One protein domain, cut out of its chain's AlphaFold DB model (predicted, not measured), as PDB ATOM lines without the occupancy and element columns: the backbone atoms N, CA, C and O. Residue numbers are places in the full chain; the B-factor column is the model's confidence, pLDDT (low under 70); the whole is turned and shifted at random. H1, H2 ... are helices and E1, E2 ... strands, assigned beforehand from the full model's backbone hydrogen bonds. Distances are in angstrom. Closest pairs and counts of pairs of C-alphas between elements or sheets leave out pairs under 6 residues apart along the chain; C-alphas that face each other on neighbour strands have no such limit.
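This is residues 16 to 138 of the 139 residues of an uncharacterized protein of Candidatus Kaiserbacteria bacterium RIFCSPLOWO2_01_FULL_52_12b (UniProt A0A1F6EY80). What does one see first? A strongly twisted sheet of four strands, E2 to E5, has three helices over one face, and the long helix H3 slants between H1 and H2. Residues 131 to 138, of which 131 to 136 belong to H3, stick out from the body. What are the parts and how large is the whole? The printed part has 123 residues, with five named strands and three named helices in the order E1, H1, H2, E2, E3, E4, E5, H3; the class is mixed, and the sheet's order is E2, E3, E4, E5, all antiparallel. The whole is compact, with a radius of gyration of the C-alphas of 14.5 A, and spans 43 by 42 by 24 A.

How do the strands of the sheet join? E2, residues 52 to 58, E3, residues 67 to 73, E4, residues 79 to 85, and E5, residues 103 to 106, form a meander, each strand the antiparallel neighbour of the one before, with E2 and E5 as edge strands. The hairpin E2 and E3 has N 56 and O 69 within hydrogen-bond range at 2.9 A. In the hairpin E3 and E4, N 70 and O 82 are 2.9 A apart, and in the hairpin E4 and E5, N 81 and O 105 are 2.8 A apart, both within hydrogen-bond range. How do H3, residues 112 to 136, and H2, residues 39 to 46, stand to the sheet? They are on the same face: H3, at a height over the sheet of 10.6 A, is over E3 and E4 and slantwise to the strands, at 54 degrees to E3 on the local plane. H2, at a height of 8.8 A, is over E3 and only just over E2, with 3 C-alphas falling there, and runs only just along the strands, at 29 degrees to E3 on the local plane. Which helices meet? H3 touches H1, residues 21 to 30, with residues 116 to 123 alone, at a shallow tilt of 15 degrees, the same way; the closest C-alphas are those of Cys 22 and Glu 116, 6.3 A apart. H3 touches H2 with residues 122 to 129 alone, at a steep tilt of 65 degrees, opposite ways; the closest C-alphas are those of Leu 45 and Val 125, 6.3 A apart. H1 is also on the sheet, with 12 pairs of C-alphas within 10 A, but is apart from H2. What of E1 and the helix backbones? E1, residues 16 to 18, pairs with no named strand; its closest C-alpha to E5 is that of Gly 16, 4.8 A from that of Tyr 105. In H1, H2 and H3 every O i to N i+4 pair is within hydrogen-bond range.

Where do the strands run? In the sheet, E2 measures 16.3 A from first to last C-alpha, E3 19.1 A, E4 19.2 A and E5 10.4 A. E1 measures 4.9 A and begins at C-alpha 16, (127.105, 111.797, 128.803). How long are the helices? H3 measures 36.2 A, from C-alpha 112 at (118.669, 106.022, 137.247) to C-alpha 136 at (145.707, 104.857, 161.272). H1 measures 14.6 A and H2 10.3 A.

How far does it reach? The two C-alphas farthest apart, those of Val 109 and Lys 138, are 45.5 A apart. Is anything missing or long? The printed part has no cut, and the link from E4 to E5, residues 86 to 102, is long. Where is confidence low? The mean pLDDT of the printed part is 80.4, and 25 residues are under 70, among them residues 31 to 37 and 60 to 65.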
ATOM      1  N   GLY A  16     126.675 110.890 127.733       83.19
ATOM      2  CA  GLY A  16     127.105 111.797 128.803       83.19
ATOM      3  C   GLY A  16     127.884 113.014 128.280       83.19
ATOM      4  O   GLY A  16     127.943 113.222 127.067       83.19
ATOM      5  N   PRO A  17     128.489 113.823 129.173       85.56
ATOM      6  CA  PRO A  17     128.462 113.686 130.630       85.56
ATOM      7  C   PRO A  17     127.091 114.003 131.237       85.56
ATOM      8  O   PRO A  17     126.419 114.954 130.836       85.56
ATOM      9  N   PHE A  18     126.718 113.256 132.272       85.88
ATOM     10  CA  PHE A  18     125.560 113.537 133.113       85.88
ATOM     11  C   PHE A  18     125.989 114.022 134.500       85.88
ATOM     12  O   PHE A  18     127.000 113.581 135.048       85.88
ATOM     13  N   PHE A  19     125.176 114.904 135.085       87.06
ATOM     14  CA  PHE A  19     125.384 115.467 136.424       87.06
ATOM     15  C   PHE A  19     124.097 115.380 137.263       87.06
ATOM     16  O   PHE A  19     123.544 116.412 137.639       87.06
ATOM     17  N   PRO A  20     123.551 114.174 137.503       87.25
ATOM     18  CA  PRO A  20     122.390 114.017 138.371       87.25
ATOM     19  C   PRO A  20     122.731 114.382 139.830       87.25
ATOM     20  O   PRO A  20     123.905 114.347 140.213       87.25
ATOM     21  N   PRO A  21     121.729 114.643 140.691       89.19
ATOM     22  CA  PRO A  21     121.955 115.047 142.084       89.19
ATOM     23  C   PRO A  21     122.843 114.091 142.900       89.19
ATOM     24  O   PRO A  21     123.557 114.513 143.809       89.19
ATOM     25  N   CYS A  22     122.835 112.789 142.594       86.69
ATOM     26  CA  CYS A  22     123.716 111.822 143.255       86.69
ATOM     27  C   CYS A  22     125.206 112.067 142.942       86.69
ATOM     28  O   CYS A  22     126.045 111.915 143.830       86.69
ATOM     29  N   ILE A  23     125.539 112.530 141.733       88.31
ATOM     30  CA  ILE A  23     126.909 112.904 141.354       88.31
ATOM     31  C   ILE A  23     127.354 114.175 142.073       88.31
ATOM     32  O   ILE A  23     128.498 114.245 142.509       88.31
ATOM     33  N   GLU A  24     126.462 115.143 142.291       87.06
ATOM     34  CA  GLU A  24     126.786 116.330 143.096       87.06
ATOM     35  C   GLU A  24     127.137 115.949 144.543       87.06
ATOM     36  O   GLU A  24     128.122 116.437 145.098       87.06
ATOM     37  N   LYS A  25     126.402 115.004 145.150       86.88
ATOM     38  CA  LYS A  25     126.753 114.470 146.481       86.88
ATOM     39  C   LYS A  25     128.145 113.834 146.485       86.88
ATOM     40  O   LYS A  25     128.915 114.051 147.422       86.88
ATOM     41  N   LEU A  26     128.470 113.067 145.443       86.44
ATOM     42  CA  LEU A  26     129.787 112.458 145.287       86.44
ATOM     43  C   LEU A  26     130.886 113.518 145.129       86.44
ATOM     44  O   LEU A  26     131.905 113.438 145.816       86.44
ATOM     45  N   GLN A  27     130.642 114.550 144.315       85.50
ATOM     46  CA  GLN A  27     131.525 115.705 144.165       85.50
ATOM     47  C   GLN A  27     131.825 116.332 145.526       85.50
ATOM     48  O   GLN A  27     132.987 116.483 145.880       85.50
ATOM     49  N   HIS A  28     130.807 116.641 146.331       84.06
ATOM     50  CA  HIS A  28     131.005 117.239 147.653       84.06
ATOM     51  C   HIS A  28     131.773 116.339 148.631       84.06
ATOM     52  O   HIS A  28     132.528 116.841 149.463       84.06
ATOM     53  N   ALA A  29     131.599 115.019 148.551       81.69
ATOM     54  CA  ALA A  29     132.305 114.087 149.426       81.69
ATOM     55  C   ALA A  29     133.810 114.000 149.110       81.69
ATOM     56  O   ALA A  29     134.610 113.772 150.026       81.69
ATOM     57  N   PHE A  30     134.177 114.183 147.838       77.25
ATOM     58  CA  PHE A  30     135.538 114.027 147.320       77.25
ATOM     59  C   PHE A  30     136.282 115.370 147.218       77.25
ATOM     60  O   PHE A  30     137.488 115.432 147.462       77.25
ATOM     61  N   TYR A  31     135.582 116.457 146.888       69.06
ATOM     62  CA  TYR A  31     136.169 117.767 146.616       69.06
ATOM     63  C   TYR A  31     136.565 118.512 147.898       69.06
ATOM     64  O   TYR A  31     135.857 118.496 148.903       69.06
ATOM     65  N   GLY A  32     137.723 119.181 147.876       58.41
ATOM     66  CA  GLY A  32     138.255 119.954 149.010       58.41
ATOM     67  C   GLY A  32     138.949 119.126 150.099       58.41
ATOM     68  O   GLY A  32     139.595 119.691 150.983       58.41
ATOM     69  N   LYS A  33     138.888 117.793 150.030       58.19
ATOM     70  CA  LYS A  33     139.697 116.913 150.880       58.19
ATOM     71  C   LYS A  33     141.023 116.638 150.169       58.19
ATOM     72  O   LYS A  33     141.036 116.404 148.968       58.19
ATOM     73  N   ARG A  34     142.150 116.653 150.895       50.81
ATOM     74  CA  ARG A  34     143.514 116.343 150.391       50.81
ATOM     75  C   ARG A  34     143.689 114.874 149.949       50.81
ATOM     76  O   ARG A  34     144.754 114.286 150.123       50.81
ATOM     77  N   LEU A  35     142.638 114.239 149.452       53.69
ATOM     78  CA  LEU A  35     142.650 112.848 149.047       53.69
ATOM     79  C   LEU A  35     143.147 112.790 147.605       53.69
ATOM     80  O   LEU A  35     142.392 112.948 146.650       53.69
ATOM     81  N   ASN A  36     144.456 112.601 147.458       61.53
ATOM     82  CA  ASN A  36     145.056 112.238 146.182       61.53
ATOM     83  C   ASN A  36     144.607 110.813 145.841       61.53
ATOM     84  O   ASN A  36     145.223 109.842 146.279       61.53
ATOM     85  N   PHE A  37     143.519 110.679 145.085       68.69
ATOM     86  CA  PHE A  37     143.079 109.387 144.569       68.69
ATOM     87  C   PHE A  37     144.085 108.885 143.528       68.69
ATOM     88  O   PHE A  37     144.058 109.277 142.360       68.69
ATOM     89  N   SER A  38     145.004 108.018 143.955       77.75
ATOM     90  CA  SER A  38     145.772 107.205 143.018       77.75
ATOM     91  C   SER A  38     144.846 106.173 142.374       77.75
ATOM     92  O   SER A  38     143.856 105.748 142.974       77.75
ATOM     93  N   GLY A  39     145.195 105.717 141.169       81.25
ATOM     94  CA  GLY A  39     144.464 104.627 140.522       81.25
ATOM     95  C   GLY A  39     144.373 103.392 141.425       81.25
ATOM     96  O   GLY A  39     143.301 102.827 141.572       81.25
ATOM     97  N   SER A  40     145.450 103.040 142.137       83.94
ATOM     98  CA  SER A  40     145.445 101.910 143.076       83.94
ATOM     99  C   SER A  40     144.412 102.046 144.200       83.94
ATOM    100  O   SER A  40     143.733 101.075 144.510       83.94
ATOM    101  N   ILE A  41     144.246 103.245 144.775       84.06
ATOM    102  CA  ILE A  41     143.229 103.486 145.809       84.06
ATOM    103  C   ILE A  41     141.832 103.302 145.214       84.06
ATOM    104  O   ILE A  41     140.990 102.656 145.828       84.06
ATOM    105  N   LEU A  42     141.579 103.839 144.019       87.12
ATOM    106  CA  LEU A  42     140.280 103.694 143.357       87.12
ATOM    107  C   LEU A  42     139.973 102.240 142.985       87.12
ATOM    108  O   LEU A  42     138.834 101.812 143.133       87.12
ATOM    109  N   GLU A  43     140.977 101.478 142.553       90.44
ATOM    110  CA  GLU A  43     140.847 100.045 142.284       90.44
ATOM    111  C   GLU A  43     140.454  99.279 143.557       90.44
ATOM    112  O   GLU A  43     139.504  98.496 143.546       90.44
ATOM    113  N   ASP A  44     141.126  99.550 144.679       87.56
ATOM    114  CA  ASP A  44     140.817  98.912 145.961       87.56
ATOM    115  C   ASP A  44     139.435  99.309 146.502       87.56
ATOM    116  O   ASP A  44     138.721  98.459 147.037       87.56
ATOM    117  N   LEU A  45     139.021 100.572 146.332       87.50
ATOM    118  CA  LEU A  45     137.658 101.014 146.651       87.50
ATOM    119  C   LEU A  45     136.629 100.306 145.755       87.50
ATOM    120  O   LEU A  45     135.603  99.835 146.243       87.50
ATOM    121  N   GLY A  46     136.911 100.193 144.456       90.94
ATOM    122  CA  GLY A  46     136.024  99.571 143.476       90.94
ATOM    123  C   GLY A  46     135.771  98.089 143.742       90.94
ATOM    124  O   GLY A  46     134.634  97.641 143.631       90.94
ATOM    125  N   ARG A  47     136.783  97.327 144.180       90.56
ATOM    126  CA  ARG A  47     136.651  95.886 144.490       90.56
ATOM    127  C   ARG A  47     135.571  95.557 145.526       90.56
ATOM    128  O   ARG A  47     135.069  94.437 145.533       90.56
ATOM    129  N   GLY A  48     135.214  96.506 146.392       87.06
ATOM    130  CA  GLY A  48     134.137  96.346 147.374       87.06
ATOM    131  C   GLY A  48     132.724  96.558 146.818       87.06
ATOM    132  O   GLY A  48     131.758  96.407 147.562       87.06
ATOM    133  N   ILE A  49     132.590  96.931 145.544       91.81
ATOM    134  CA  ILE A  49     131.338  97.379 144.931       91.81
ATOM    135  C   ILE A  49     130.883  96.338 143.893       91.81
ATOM    136  O   ILE A  49     131.569  96.131 142.888       91.81
ATOM    137  N   PRO A  50     129.730  95.673 144.099       91.44
ATOM    138  CA  PRO A  50     129.111  94.813 143.100       91.44
ATOM    139  C   PRO A  50     129.073  95.424 141.695       91.44
ATOM    140  O   PRO A  50     128.639  96.557 141.496       91.44
ATOM    141  N   GLY A  51     129.504  94.635 140.710       91.62
ATOM    142  CA  GLY A  51     129.537  95.053 139.311       91.62
ATOM    143  C   GLY A  51     130.769  95.868 138.920       91.62
ATOM    144  O   GLY A  51     130.889  96.214 137.754       91.62
ATOM    145  N   PHE A  52     131.706  96.165 139.824       95.44
ATOM    146  CA  PHE A  52     132.962  96.814 139.444       95.44
ATOM    147  C   PHE A  52     133.780  95.939 138.483       95.44
ATOM    148  O   PHE A  52     134.009  94.758 138.744       95.44
ATOM    149  N   ILE A  53     134.227  96.527 137.371       94.00
ATOM    150  CA  ILE A  53     134.996  95.834 136.322       94.00
ATOM    151  C   ILE A  53     136.391  96.430 136.098       94.00
ATOM    152  O   ILE A  53     137.105  95.983 135.202       94.00
ATOM    153  N   GLY A  54     136.783  97.416 136.906       93.38
ATOM    154  CA  GLY A  54     138.128  97.987 136.908       93.38
ATOM    155  C   GLY A  54     138.162  99.491 136.664       93.38
ATOM    156  O   GLY A  54     137.179 100.123 136.251       93.38
ATOM    157  N   ILE A  55     139.335 100.069 136.899       92.31
ATOM    158  CA  ILE A  55     139.627 101.445 136.508       92.31
ATOM    159  C   ILE A  55     140.208 101.537 135.097       92.31
ATOM    160  O   ILE A  55     140.913 100.651 134.618       92.31
ATOM    161  N   SER A  56     139.982 102.668 134.443       87.25
ATOM    162  CA  SER A  56     140.668 103.023 133.201       87.25
ATOM    163  C   SER A  56     141.035 104.504 133.189       87.25
ATOM    164  O   SER A  56     140.537 105.294 133.995       87.25
ATOM    165  N   ARG A  57     141.942 104.892 132.291       83.31
ATOM    166  CA  ARG A  57     142.206 106.304 131.992       83.31
ATOM    167  C   ARG A  57     141.382 106.685 130.775       83.31
ATOM    168  O   ARG A  57     141.619 106.168 129.688       83.31
ATOM    169  N   ALA A  58     140.402 107.556 130.981       74.12
ATOM    170  CA  ALA A  58     139.654 108.153 129.889       74.12
ATOM    171  C   ALA A  58     140.503 109.259 129.251       74.12
ATOM    172  O   ALA A  58     141.029 110.113 129.966       74.12
ATOM    173  N   ILE A  59     140.621 109.238 127.925       70.25
ATOM    174  CA  ILE A  59     141.213 110.333 127.151       70.25
ATOM    175  C   ILE A  59     140.062 111.244 126.724       70.25
ATOM    176  O   ILE A  59     139.041 110.760 126.229       70.25
ATOM    177  N   THR A  60     140.177 112.544 126.985       63.66
ATOM    178  CA  THR A  60     139.165 113.526 126.583       63.66
ATOM    179  C   THR A  60     139.240 113.832 125.086       63.66
ATOM    180  O   THR A  60     140.185 113.458 124.400       63.66
ATOM    181  N   THR A  61     138.225 114.508 124.537       63.41
ATOM    182  CA  THR A  61     138.167 114.851 123.100       63.41
ATOM    183  C   THR A  61     139.257 115.822 122.656       63.41
ATOM    184  O   THR A  61     139.545 115.921 121.467       63.41
ATOM    185  N   ASP A  62     139.849 116.534 123.604       58.81
ATOM    186  CA  ASP A  62     141.002 117.412 123.454       58.81
ATOM    187  C   ASP A  62     142.339 116.710 123.784       58.81
ATOM    188  O   ASP A  62     143.353 117.379 123.967       58.81
ATOM    189  N   ASP A  63     142.345 115.370 123.784       59.34
ATOM    190  CA  ASP A  63     143.522 114.483 123.791       59.34
ATOM    191  C   ASP A  63     144.415 114.576 125.043       59.34
ATOM    192  O   ASP A  63     145.627 114.377 124.984       59.34
ATOM    193  N   TYR A  64     143.822 114.848 126.212       59.91
ATOM    194  CA  TYR A  64     144.512 114.698 127.499       59.91
ATOM    195  C   TYR A  64     143.722 113.823 128.476       59.91
ATOM    196  O   TYR A  64     142.496 113.745 128.457       59.91
ATOM    197  N   ALA A  65     144.432 113.119 129.356       64.75
ATOM    198  CA  ALA A  65     143.816 112.347 130.427       64.75
ATOM    199  C   ALA A  65     143.999 113.099 131.743       64.75
ATOM    200  O   ALA A  65     145.107 113.411 132.154       64.75
ATOM    201  N   TRP A  66     142.897 113.390 132.421       70.19
ATOM    202  CA  TRP A  66     142.920 114.014 133.746       70.19
ATOM    203  C   TRP A  66     141.893 113.389 134.684       70.19
ATOM    204  O   TRP A  66     141.558 113.956 135.722       70.19
ATOM    205  N   PHE A  67     141.409 112.202 134.318       81.00
ATOM    206  CA  PHE A  67     140.449 111.431 135.082       81.00
ATOM    207  C   PHE A  67     140.910 109.995 135.261       81.00
ATOM    208  O   PHE A  67     141.504 109.377 134.373       81.00
ATOM    209  N   TRP A  68     140.515 109.428 136.390       86.62
ATOM    210  CA  TRP A  68     140.273 107.999 136.491       86.62
ATOM    211  C   TRP A  68     138.807 107.723 136.173       86.62
ATOM    212  O   TRP A  68     137.929 108.419 136.666       86.62
ATOM    213  N   SER A  69     138.534 106.703 135.372       88.81
ATOM    214  CA  SER A  69     137.188 106.167 135.193       88.81
ATOM    215  C   SER A  69     137.048 104.935 136.073       88.81
ATOM    216  O   SER A  69     137.792 103.976 135.882       88.81
ATOM    217  N   MET A  70     136.118 104.951 137.027       93.12
ATOM    218  CA  MET A  70     135.659 103.730 137.688       93.12
ATOM    219  C   MET A  70     134.529 103.135 136.856       93.12
ATOM    220  O   MET A  70     133.497 103.782 136.667       93.12
ATOM    221  N   ASN A  71     134.732 101.919 136.352       93.19
ATOM    222  CA  ASN A  71     133.806 101.279 135.428       93.19
ATOM    223  C   ASN A  71     133.039 100.158 136.135       93.19
ATOM    224  O   ASN A  71     133.612  99.352 136.873       93.19
ATOM    225  N   PHE A  72     131.744 100.089 135.853       93.69
ATOM    226  CA  PHE A  72     130.817  99.127 136.427       93.69
ATOM    227  C   PHE A  72     129.982  98.479 135.329       93.69
ATOM    228  O   PHE A  72     129.641  99.118 134.332       93.69
ATOM    229  N   LYS A  73     129.632  97.214 135.541       91.44
ATOM    230  CA  LYS A  73     128.696  96.435 134.746       91.44
ATOM    231  C   LYS A  73     127.486  96.092 135.610       91.44
ATOM    232  O   LYS A  73     127.629  95.545 136.703       91.44
ATOM    233  N   THR A  74     126.296  96.431 135.140       83.62
ATOM    234  CA  THR A  74     125.031  96.115 135.810       83.62
ATOM    235  C   THR A  74     124.567  94.699 135.457       83.62
ATOM    236  O   THR A  74     125.093  94.057 134.549       83.62
ATOM    237  N   GLY A  75     123.555  94.186 136.167       75.75
ATOM    238  CA  GLY A  75     123.036  92.823 135.959       75.75
ATOM    239  C   GLY A  75     122.415  92.555 134.578       75.75
ATOM    240  O   GLY A  75     122.199  91.401 134.229       75.75
ATOM    241  N   ASN A  76     122.142  93.597 133.789       77.12
ATOM    242  CA  ASN A  76     121.660  93.536 132.404       77.12
ATOM    243  C   ASN A  76     122.763  93.853 131.377       77.12
ATOM    244  O   ASN A  76     122.463  94.281 130.266       77.12
ATOM    245  N   ASP A  77     124.026  93.670 131.754       78.69
ATOM    246  CA  ASP A  77     125.216  93.884 130.929       78.69
ATOM    247  C   ASP A  77     125.548  95.322 130.528       78.69
ATOM    248  O   ASP A  77     126.570  95.558 129.875       78.69
ATOM    249  N   SER A  78     124.757  96.281 130.989       84.44
ATOM    250  CA  SER A  78     124.996  97.692 130.743       84.44
ATOM    251  C   SER A  78     126.174  98.241 131.537       84.44
ATOM    252  O   SER A  78     126.552  97.720 132.590       84.44
ATOM    253  N   LYS A  79     126.768  99.312 131.021       89.38
ATOM    254  CA  LYS A  79     128.007  99.895 131.525       89.38
ATOM    255  C   LYS A  79     127.780 101.284 132.083       89.38
ATOM    256  O   LYS A  79     127.156 102.143 131.465       89.38
ATOM    257  N   ILE A  80     128.362 101.506 133.252       90.56
ATOM    258  CA  ILE A  80     128.367 102.786 133.948       90.56
ATOM    259  C   ILE A  80     129.822 103.163 134.196       90.56
ATOM    260  O   ILE A  80     130.589 102.370 134.738       90.56
ATOM    261  N   ALA A  81     130.198 104.374 133.811       91.69
ATOM    262  CA  ALA A  81     131.513 104.939 134.056       91.69
ATOM    263  C   ALA A  81     131.367 106.219 134.886       91.69
ATOM    264  O   ALA A  81     130.655 107.152 134.508       91.69
ATOM    265  N   VAL A  82     132.042 106.252 136.032       91.12
ATOM    266  CA  VAL A  82     132.130 107.432 136.898       91.12
ATOM    267  C   VAL A  82     133.534 107.997 136.755       91.12
ATOM    268  O   VAL A  82     134.509 107.360 137.155       91.12
ATOM    269  N   LEU A  83     133.642 109.180 136.155       88.44
ATOM    270  CA  LEU A  83     134.911 109.854 135.914       88.44
ATOM    271  C   LEU A  83     135.253 110.738 137.104       88.44
ATOM    272  O   LEU A  83     134.550 111.703 137.389       88.44
ATOM    273  N   LEU A  84     136.347 110.400 137.780       86.69
ATOM    274  CA  LEU A  84     136.890 111.121 138.920       86.69
ATOM    275  C   LEU A  84     138.124 111.911 138.490       86.69
ATOM    276  O   LEU A  84     139.102 111.312 138.029       86.69
ATOM    277  N   PRO A  85     138.108 113.238 138.635       80.06
ATOM    278  CA  PRO A  85     139.200 114.067 138.173       80.06
ATOM    279  C   PRO A  85     140.409 113.963 139.097       80.06
ATOM    280  O   PRO A  85     140.286 113.811 140.312       80.06
ATOM    281  N   TRP A  86     141.599 114.053 138.517       78.94
ATOM    282  CA  TRP A  86     142.846 114.106 139.267       78.94
ATOM    283  C   TRP A  86     142.944 115.415 140.050       78.94
ATOM    284  O   TRP A  86     142.352 116.422 139.684       78.94
ATOM    285  N   GLY A  87     143.725 115.427 141.130       69.25
ATOM    286  CA  GLY A  87     143.990 116.662 141.879       69.25
ATOM    287  C   GLY A  87     144.975 117.610 141.181       69.25
ATOM    288  O   GLY A  87     145.154 118.737 141.634       69.25
ATOM    289  N   GLN A  88     145.641 117.157 140.115       69.19
ATOM    290  CA  GLN A  88     146.736 117.863 139.448       69.19
ATOM    291  C   GLN A  88     146.559 117.836 137.927       69.19
ATOM    292  O   GLN A  88     146.060 116.863 137.360       69.19
ATOM    293  N   ASP A  89     146.986 118.915 137.275       70.81
ATOM    294  CA  ASP A  89     146.961 119.092 135.821       70.81
ATOM    295  C   ASP A  89     148.265 118.579 135.188       70.81
ATOM    296  O   ASP A  89     148.985 119.344 134.556       70.81
ATOM    297  N   PHE A  90     148.594 117.296 135.405       66.81
ATOM    298  CA  PHE A  90     149.880 116.707 134.991       66.81
ATOM    299  C   PHE A  90     150.223 116.960 133.517       66.81
ATOM    300  O   PHE A  90     151.355 117.320 133.207       66.81
ATOM    301  N   ASP A  91     149.231 116.821 132.634       64.19
ATOM    302  CA  ASP A  91     149.433 116.825 131.182       64.19
ATOM    303  C   ASP A  91     148.993 118.142 130.515       64.19
ATOM    304  O   ASP A  91     148.982 118.255 129.289       64.19
ATOM    305  N   ARG A  92     148.614 119.165 131.297       67.12
ATOM    306  CA  ARG A  92     148.029 120.398 130.751       67.12
ATOM    307  C   ARG A  92     149.068 121.510 130.633       67.12
ATOM    308  O   ARG A  92     149.562 122.039 131.622       67.12
ATOM    309  N   THR A  93     149.354 121.923 129.402       67.31
ATOM    310  CA  THR A  93     150.372 122.944 129.083       67.31
ATOM    311  C   THR A  93     149.795 124.342 128.838       67.31
ATOM    312  O   THR A  93     150.544 125.308 128.715       67.31
ATOM    313  N   SER A  94     148.466 124.488 128.802       70.06
ATOM    314  CA  SER A  94     147.772 125.729 128.419       70.06
ATOM    315  C   SER A  94     147.708 126.810 129.510       70.06
ATOM    316  O   SER A  94     147.125 127.865 129.276       70.06
ATOM    317  N   GLY A  95     148.231 126.554 130.716       67.50
ATOM    318  CA  GLY A  95     148.174 127.493 131.850       67.50
ATOM    319  C   GLY A  95     146.781 127.674 132.477       67.50
ATOM    320  O   GLY A  95     146.616 128.475 133.392       67.50
ATOM    321  N   THR A  96     145.776 126.931 132.008       71.50
ATOM    322  CA  THR A  96     144.423 126.880 132.586       71.50
ATOM    323  C   THR A  96     144.255 125.601 133.394       71.50
ATOM    324  O   THR A  96     144.744 124.565 132.946       71.50
ATOM    325  N   SER A  97     143.495 125.623 134.484       69.81
ATOM    326  CA  SER A  97     143.157 124.392 135.207       69.81
ATOM    327  C   SER A  97     142.140 123.541 134.449       69.81
ATOM    328  O   SER A  97     141.290 124.082 133.735       69.81
ATOM    329  N   ALA A  98     142.218 122.217 134.595       71.06
ATOM    330  CA  ALA A  98     141.127 121.362 134.158       71.06
ATOM    331  C   ALA A  98     139.861 121.635 134.975       71.06
ATOM    332  O   ALA A  98     139.925 122.067 136.130       71.06
ATOM    333  N   ASP A  99     138.710 121.352 134.363       70.56
ATOM    334  CA  ASP A  99     137.466 121.177 135.109       70.56
ATOM    335  C   ASP A  99     137.735 120.142 136.234       70.56
ATOM    336  O   ASP A  99     138.686 119.377 136.164       70.56
ATOM    337  N   ARG A 100     137.026 120.162 137.356       76.06
ATOM    338  CA  ARG A 100     137.211 119.189 138.453       76.06
ATOM    339  C   ARG A 100     135.884 118.613 138.912       76.06
ATOM    340  O   ARG A 100     135.762 118.165 140.053       76.06
ATOM    341  N   HIS A 101     134.904 118.605 138.020       80.50
ATOM    342  CA  HIS A 101     133.640 117.938 138.252       80.50
ATOM    343  C   HIS A 101     133.743 116.442 137.953       80.50
ATOM    344  O   HIS A 101     134.206 116.021 136.893       80.50
ATOM    345  N   ILE A 102     133.263 115.640 138.898       86.62
ATOM    346  CA  ILE A 102     132.958 114.232 138.686       86.62
ATOM    347  C   ILE A 102     131.821 114.148 137.671       86.62
ATOM    348  O   ILE A 102     130.829 114.874 137.770       86.62
ATOM    349  N   ALA A 103     131.970 113.265 136.692       86.56
ATOM    350  CA  ALA A 103     131.025 113.119 135.595       86.56
ATOM    351  C   ALA A 103     130.566 111.668 135.452       86.56
ATOM    352  O   ALA A 103     131.342 110.731 135.638       86.56
ATOM    353  N   LEU A 104     129.296 111.491 135.099       89.31
ATOM    354  CA  LEU A 104     128.690 110.188 134.862       89.31
ATOM    355  C   LEU A 104     128.524 109.925 133.368       89.31
ATOM    356  O   LEU A 104     128.068 110.795 132.626       89.31
ATOM    357  N   TYR A 105     128.814 108.694 132.969       89.50
ATOM    358  CA  TYR A 105     128.609 108.183 131.624       89.50
ATOM    359  C   TYR A 105     127.938 106.819 131.689       89.50
ATOM    360  O   TYR A 105     128.252 106.004 132.558       89.50
ATOM    361  N   VAL A 106     127.025 106.560 130.760       89.44
ATOM    362  CA  VAL A 106     126.263 105.302 130.689       89.44
ATOM    363  C   VAL A 106     126.110 104.831 129.245       89.44
ATOM    364  O   VAL A 106     126.141 105.659 128.349       89.44
ATOM    365  N   ASP A 107     125.929 103.543 128.971       85.12
ATOM    366  CA  ASP A 107     125.773 103.036 127.590       85.12
ATOM    367  C   ASP A 107     124.311 102.953 127.086       85.12
ATOM    368  O   ASP A 107     124.075 102.636 125.921       85.12
ATOM    369  N   TYR A 108     123.314 103.280 127.918       78.19
ATOM    370  CA  TYR A 108     121.883 103.314 127.562       78.19
ATOM    371  C   TYR A 108     121.082 104.215 128.521       78.19
ATOM    372  O   TYR A 108     121.594 104.611 129.557       78.19
ATOM    373  N   VAL A 109     119.826 104.547 128.190       62.31
ATOM    374  CA  VAL A 109     119.065 105.675 128.787       62.31
ATOM    375  C   VAL A 109     118.348 105.359 130.116       62.31
ATOM    376  O   VAL A 109     117.984 106.282 130.833       62.31
ATOM    377  N   ASN A 110     118.167 104.091 130.508       69.19
ATOM    378  CA  ASN A 110     117.312 103.733 131.656       69.19
ATOM    379  C   ASN A 110     118.116 103.215 132.864       69.19
ATOM    380  O   ASN A 110     118.047 102.037 133.226       69.19
ATOM    381  N   TYR A 111     118.933 104.098 133.441       70.50
ATOM    382  CA  TYR A 111     119.988 103.757 134.404       70.50
ATOM    383  C   TYR A 111     119.806 104.357 135.802       70.50
ATOM    384  O   TYR A 111     120.631 104.078 136.668       70.50
ATOM    385  N   GLU A 112     118.776 105.174 136.044       78.44
ATOM    386  CA  GLU A 112     118.669 106.022 137.247       78.44
ATOM    387  C   GLU A 112     118.863 105.233 138.552       78.44
ATOM    388  O   GLU A 112     119.793 105.516 139.305       78.44
ATOM    389  N   ASN A 113     118.087 104.165 138.760       83.44
ATOM    390  CA  ASN A 113     118.192 103.329 139.963       83.44
ATOM    391  C   ASN A 113     119.558 102.635 140.098       83.44
ATOM    392  O   ASN A 113     120.095 102.508 141.200       83.44
ATOM    393  N   ALA A 114     120.128 102.160 138.986       85.81
ATOM    394  CA  ALA A 114     121.417 101.470 138.993       85.81
ATOM    395  C   ALA A 114     122.561 102.437 139.320       85.81
ATOM    396  O   ALA A 114     123.439 102.114 140.121       85.81
ATOM    397  N   VAL A 115     122.513 103.640 138.748       88.12
ATOM    398  CA  VAL A 115     123.461 104.716 139.028       88.12
ATOM    399  C   VAL A 115     123.345 105.166 140.471       88.12
ATOM    400  O   VAL A 115     124.361 105.191 141.155       88.12
ATOM    401  N   GLU A 116     122.150 105.471 140.973       89.81
ATOM    402  CA  GLU A 116     121.990 105.878 142.372       89.81
ATOM    403  C   GLU A 116     122.553 104.834 143.339       89.81
ATOM    404  O   GLU A 116     123.290 105.184 144.261       89.81
ATOM    405  N   ASN A 117     122.282 103.551 143.088       90.69
ATOM    406  CA  ASN A 117     122.819 102.462 143.892       90.69
ATOM    407  C   ASN A 117     124.357 102.409 143.857       90.69
ATOM    408  O   ASN A 117     124.988 102.335 144.910       90.69
ATOM    409  N   ILE A 118     124.976 102.498 142.673       91.25
ATOM    410  CA  ILE A 118     126.442 102.517 142.539       91.25
ATOM    411  C   ILE A 118     127.037 103.733 143.252       91.25
ATOM    412  O   ILE A 118     127.997 103.590 144.006       91.25
ATOM    413  N   ILE A 119     126.459 104.923 143.081       91.19
ATOM    414  CA  ILE A 119     126.957 106.140 143.729       91.19
ATOM    415  C   ILE A 119     126.833 106.051 145.256       91.19
ATOM    416  O   ILE A 119     127.772 106.416 145.965       91.19
ATOM    417  N   HIS A 120     125.729 105.511 145.781       91.75
ATOM    418  CA  HIS A 120     125.594 105.248 147.216       91.75
ATOM    419  C   HIS A 120     126.650 104.261 147.729       91.75
ATOM    420  O   HIS A 120     127.214 104.478 148.802       91.75
ATOM    421  N   GLN A 121     126.971 103.219 146.961       92.50
ATOM    422  CA  GLN A 121     128.017 102.264 147.330       92.50
ATOM    423  C   GLN A 121     129.413 102.894 147.299       92.50
ATOM    424  O   GLN A 121     130.181 102.697 148.240       92.50
ATOM    425  N   ILE A 122     129.728 103.719 146.291       90.81
ATOM    426  CA  ILE A 122     130.988 104.480 146.245       90.81
ATOM    427  C   ILE A 122     131.113 105.369 147.487       90.81
ATOM    428  O   ILE A 122     132.150 105.358 148.147       90.81
ATOM    429  N   LEU A 123     130.054 106.106 147.840       89.44
ATOM    430  CA  LEU A 123     130.035 106.962 149.028       89.44
ATOM    431  C   LEU A 123     130.263 106.164 150.320       89.44
ATOM    432  O   LEU A 123     131.054 106.591 151.162       89.44
ATOM    433  N   ALA A 124     129.607 105.011 150.465       90.56
ATOM    434  CA  ALA A 124     129.743 104.154 151.639       90.56
ATOM    435  C   ALA A 124     131.163 103.581 151.777       90.56
ATOM    436  O   ALA A 124     131.769 103.669 152.848       90.56
ATOM    437  N   VAL A 125     131.726 103.042 150.691       88.94
ATOM    438  CA  VAL A 125     133.082 102.473 150.694       88.94
ATOM    439  C   VAL A 125     134.136 103.563 150.916       88.94
ATOM    440  O   VAL A 125     135.085 103.358 151.675       88.94
ATOM    441  N   HIS A 126     133.946 104.749 150.331       86.25
ATOM    442  CA  HIS A 126     134.803 105.905 150.580       86.25
ATOM    443  C   HIS A 126     134.766 106.345 152.049       86.25
ATOM    444  O   HIS A 126     135.826 106.541 152.641       86.25
ATOM    445  N   ALA A 127     133.581 106.465 152.658       85.25
ATOM    446  CA  ALA A 127     133.453 106.838 154.068       85.25
ATOM    447  C   ALA A 127     134.202 105.853 154.981       85.25
ATOM    448  O   ALA A 127     135.050 106.267 155.771       85.25
ATOM    449  N   ALA A 128     133.993 104.547 154.781       85.56
ATOM    450  CA  ALA A 128     134.691 103.508 155.535       85.56
ATOM    451  C   ALA A 128     136.218 103.551 155.339       85.56
ATOM    452  O   ALA A 128     136.989 103.273 156.260       85.56
ATOM    453  N   TRP A 129     136.691 103.887 154.138       84.44
ATOM    454  CA  TRP A 129     138.118 104.056 153.881       84.44
ATOM    455  C   TRP A 129     138.699 105.285 154.588       84.44
ATOM    456  O   TRP A 129     139.737 105.158 155.235       84.44
ATOM    457  N   VAL A 130     138.019 106.436 154.532       81.38
ATOM    458  CA  VAL A 130     138.437 107.658 155.239       81.38
ATOM    459  C   VAL A 130     138.557 107.401 156.738       81.38
ATOM    460  O   VAL A 130     139.575 107.765 157.327       81.38
ATOM    461  N   ASP A 131     137.581 106.722 157.341       83.00
ATOM    462  CA  ASP A 131     137.614 106.391 158.768       83.00
ATOM    463  C   ASP A 131     138.842 105.543 159.123       83.00
ATOM    464  O   ASP A 131     139.557 105.855 160.075       83.00
ATOM    465  N   ARG A 132     139.159 104.522 158.314       81.88
ATOM    466  CA  ARG A 132     140.360 103.690 158.512       81.88
ATOM    467  C   ARG A 132     141.656 104.487 158.395       81.88
ATOM    468  O   ARG A 132     142.544 104.318 159.224       81.88
ATOM    469  N   VAL A 133     141.770 105.354 157.388       77.25
ATOM    470  CA  VAL A 133     142.972 106.177 157.177       77.25
ATOM    471  C   VAL A 133     143.158 107.176 158.318       77.25
ATOM    472  O   VAL A 133     144.266 107.325 158.832       77.25
ATOM    473  N   LEU A 134     142.081 107.827 158.764       72.81
ATOM    474  CA  LEU A 134     142.133 108.763 159.885       72.81
ATOM    475  C   LEU A 134     142.472 108.065 161.205       72.81
ATOM    476  O   LEU A 134     143.249 108.611 161.988       72.81
ATOM    477  N   LEU A 135     141.939 106.865 161.450       72.38
ATOM    478  CA  LEU A 135     142.307 106.053 162.614       72.38
ATOM    479  C   LEU A 135     143.789 105.664 162.584       72.38
ATOM    480  O   LEU A 135     144.475 105.840 163.586       72.38
ATOM    481  N   ALA A 136     144.298 105.214 161.434       71.62
ATOM    482  CA  ALA A 136     145.707 104.857 161.272       71.62
ATOM    483  C   ALA A 136     146.655 106.056 161.445       71.62
ATOM    484  O   ALA A 136     147.769 105.885 161.916       71.62
ATOM    485  N   SER A 137     146.219 107.275 161.106       63.50
ATOM    486  CA  SER A 137     147.027 108.495 161.278       63.50
ATOM    487  C   SER A 137     147.141 108.998 162.725       63.50
ATOM    488  O   SER A 137     147.902 109.928 162.989       63.50
ATOM    489  N   LYS A 138     146.354 108.430 163.646       60.06
ATOM    490  CA  LYS A 138     146.344 108.775 165.077       60.06
ATOM    491  C   LYS A 138     147.044 107.732 165.958       60.06
ATOM    492  O   LYS A 138     147.153 107.972 167.160       60.06
TER     493      LYS A 138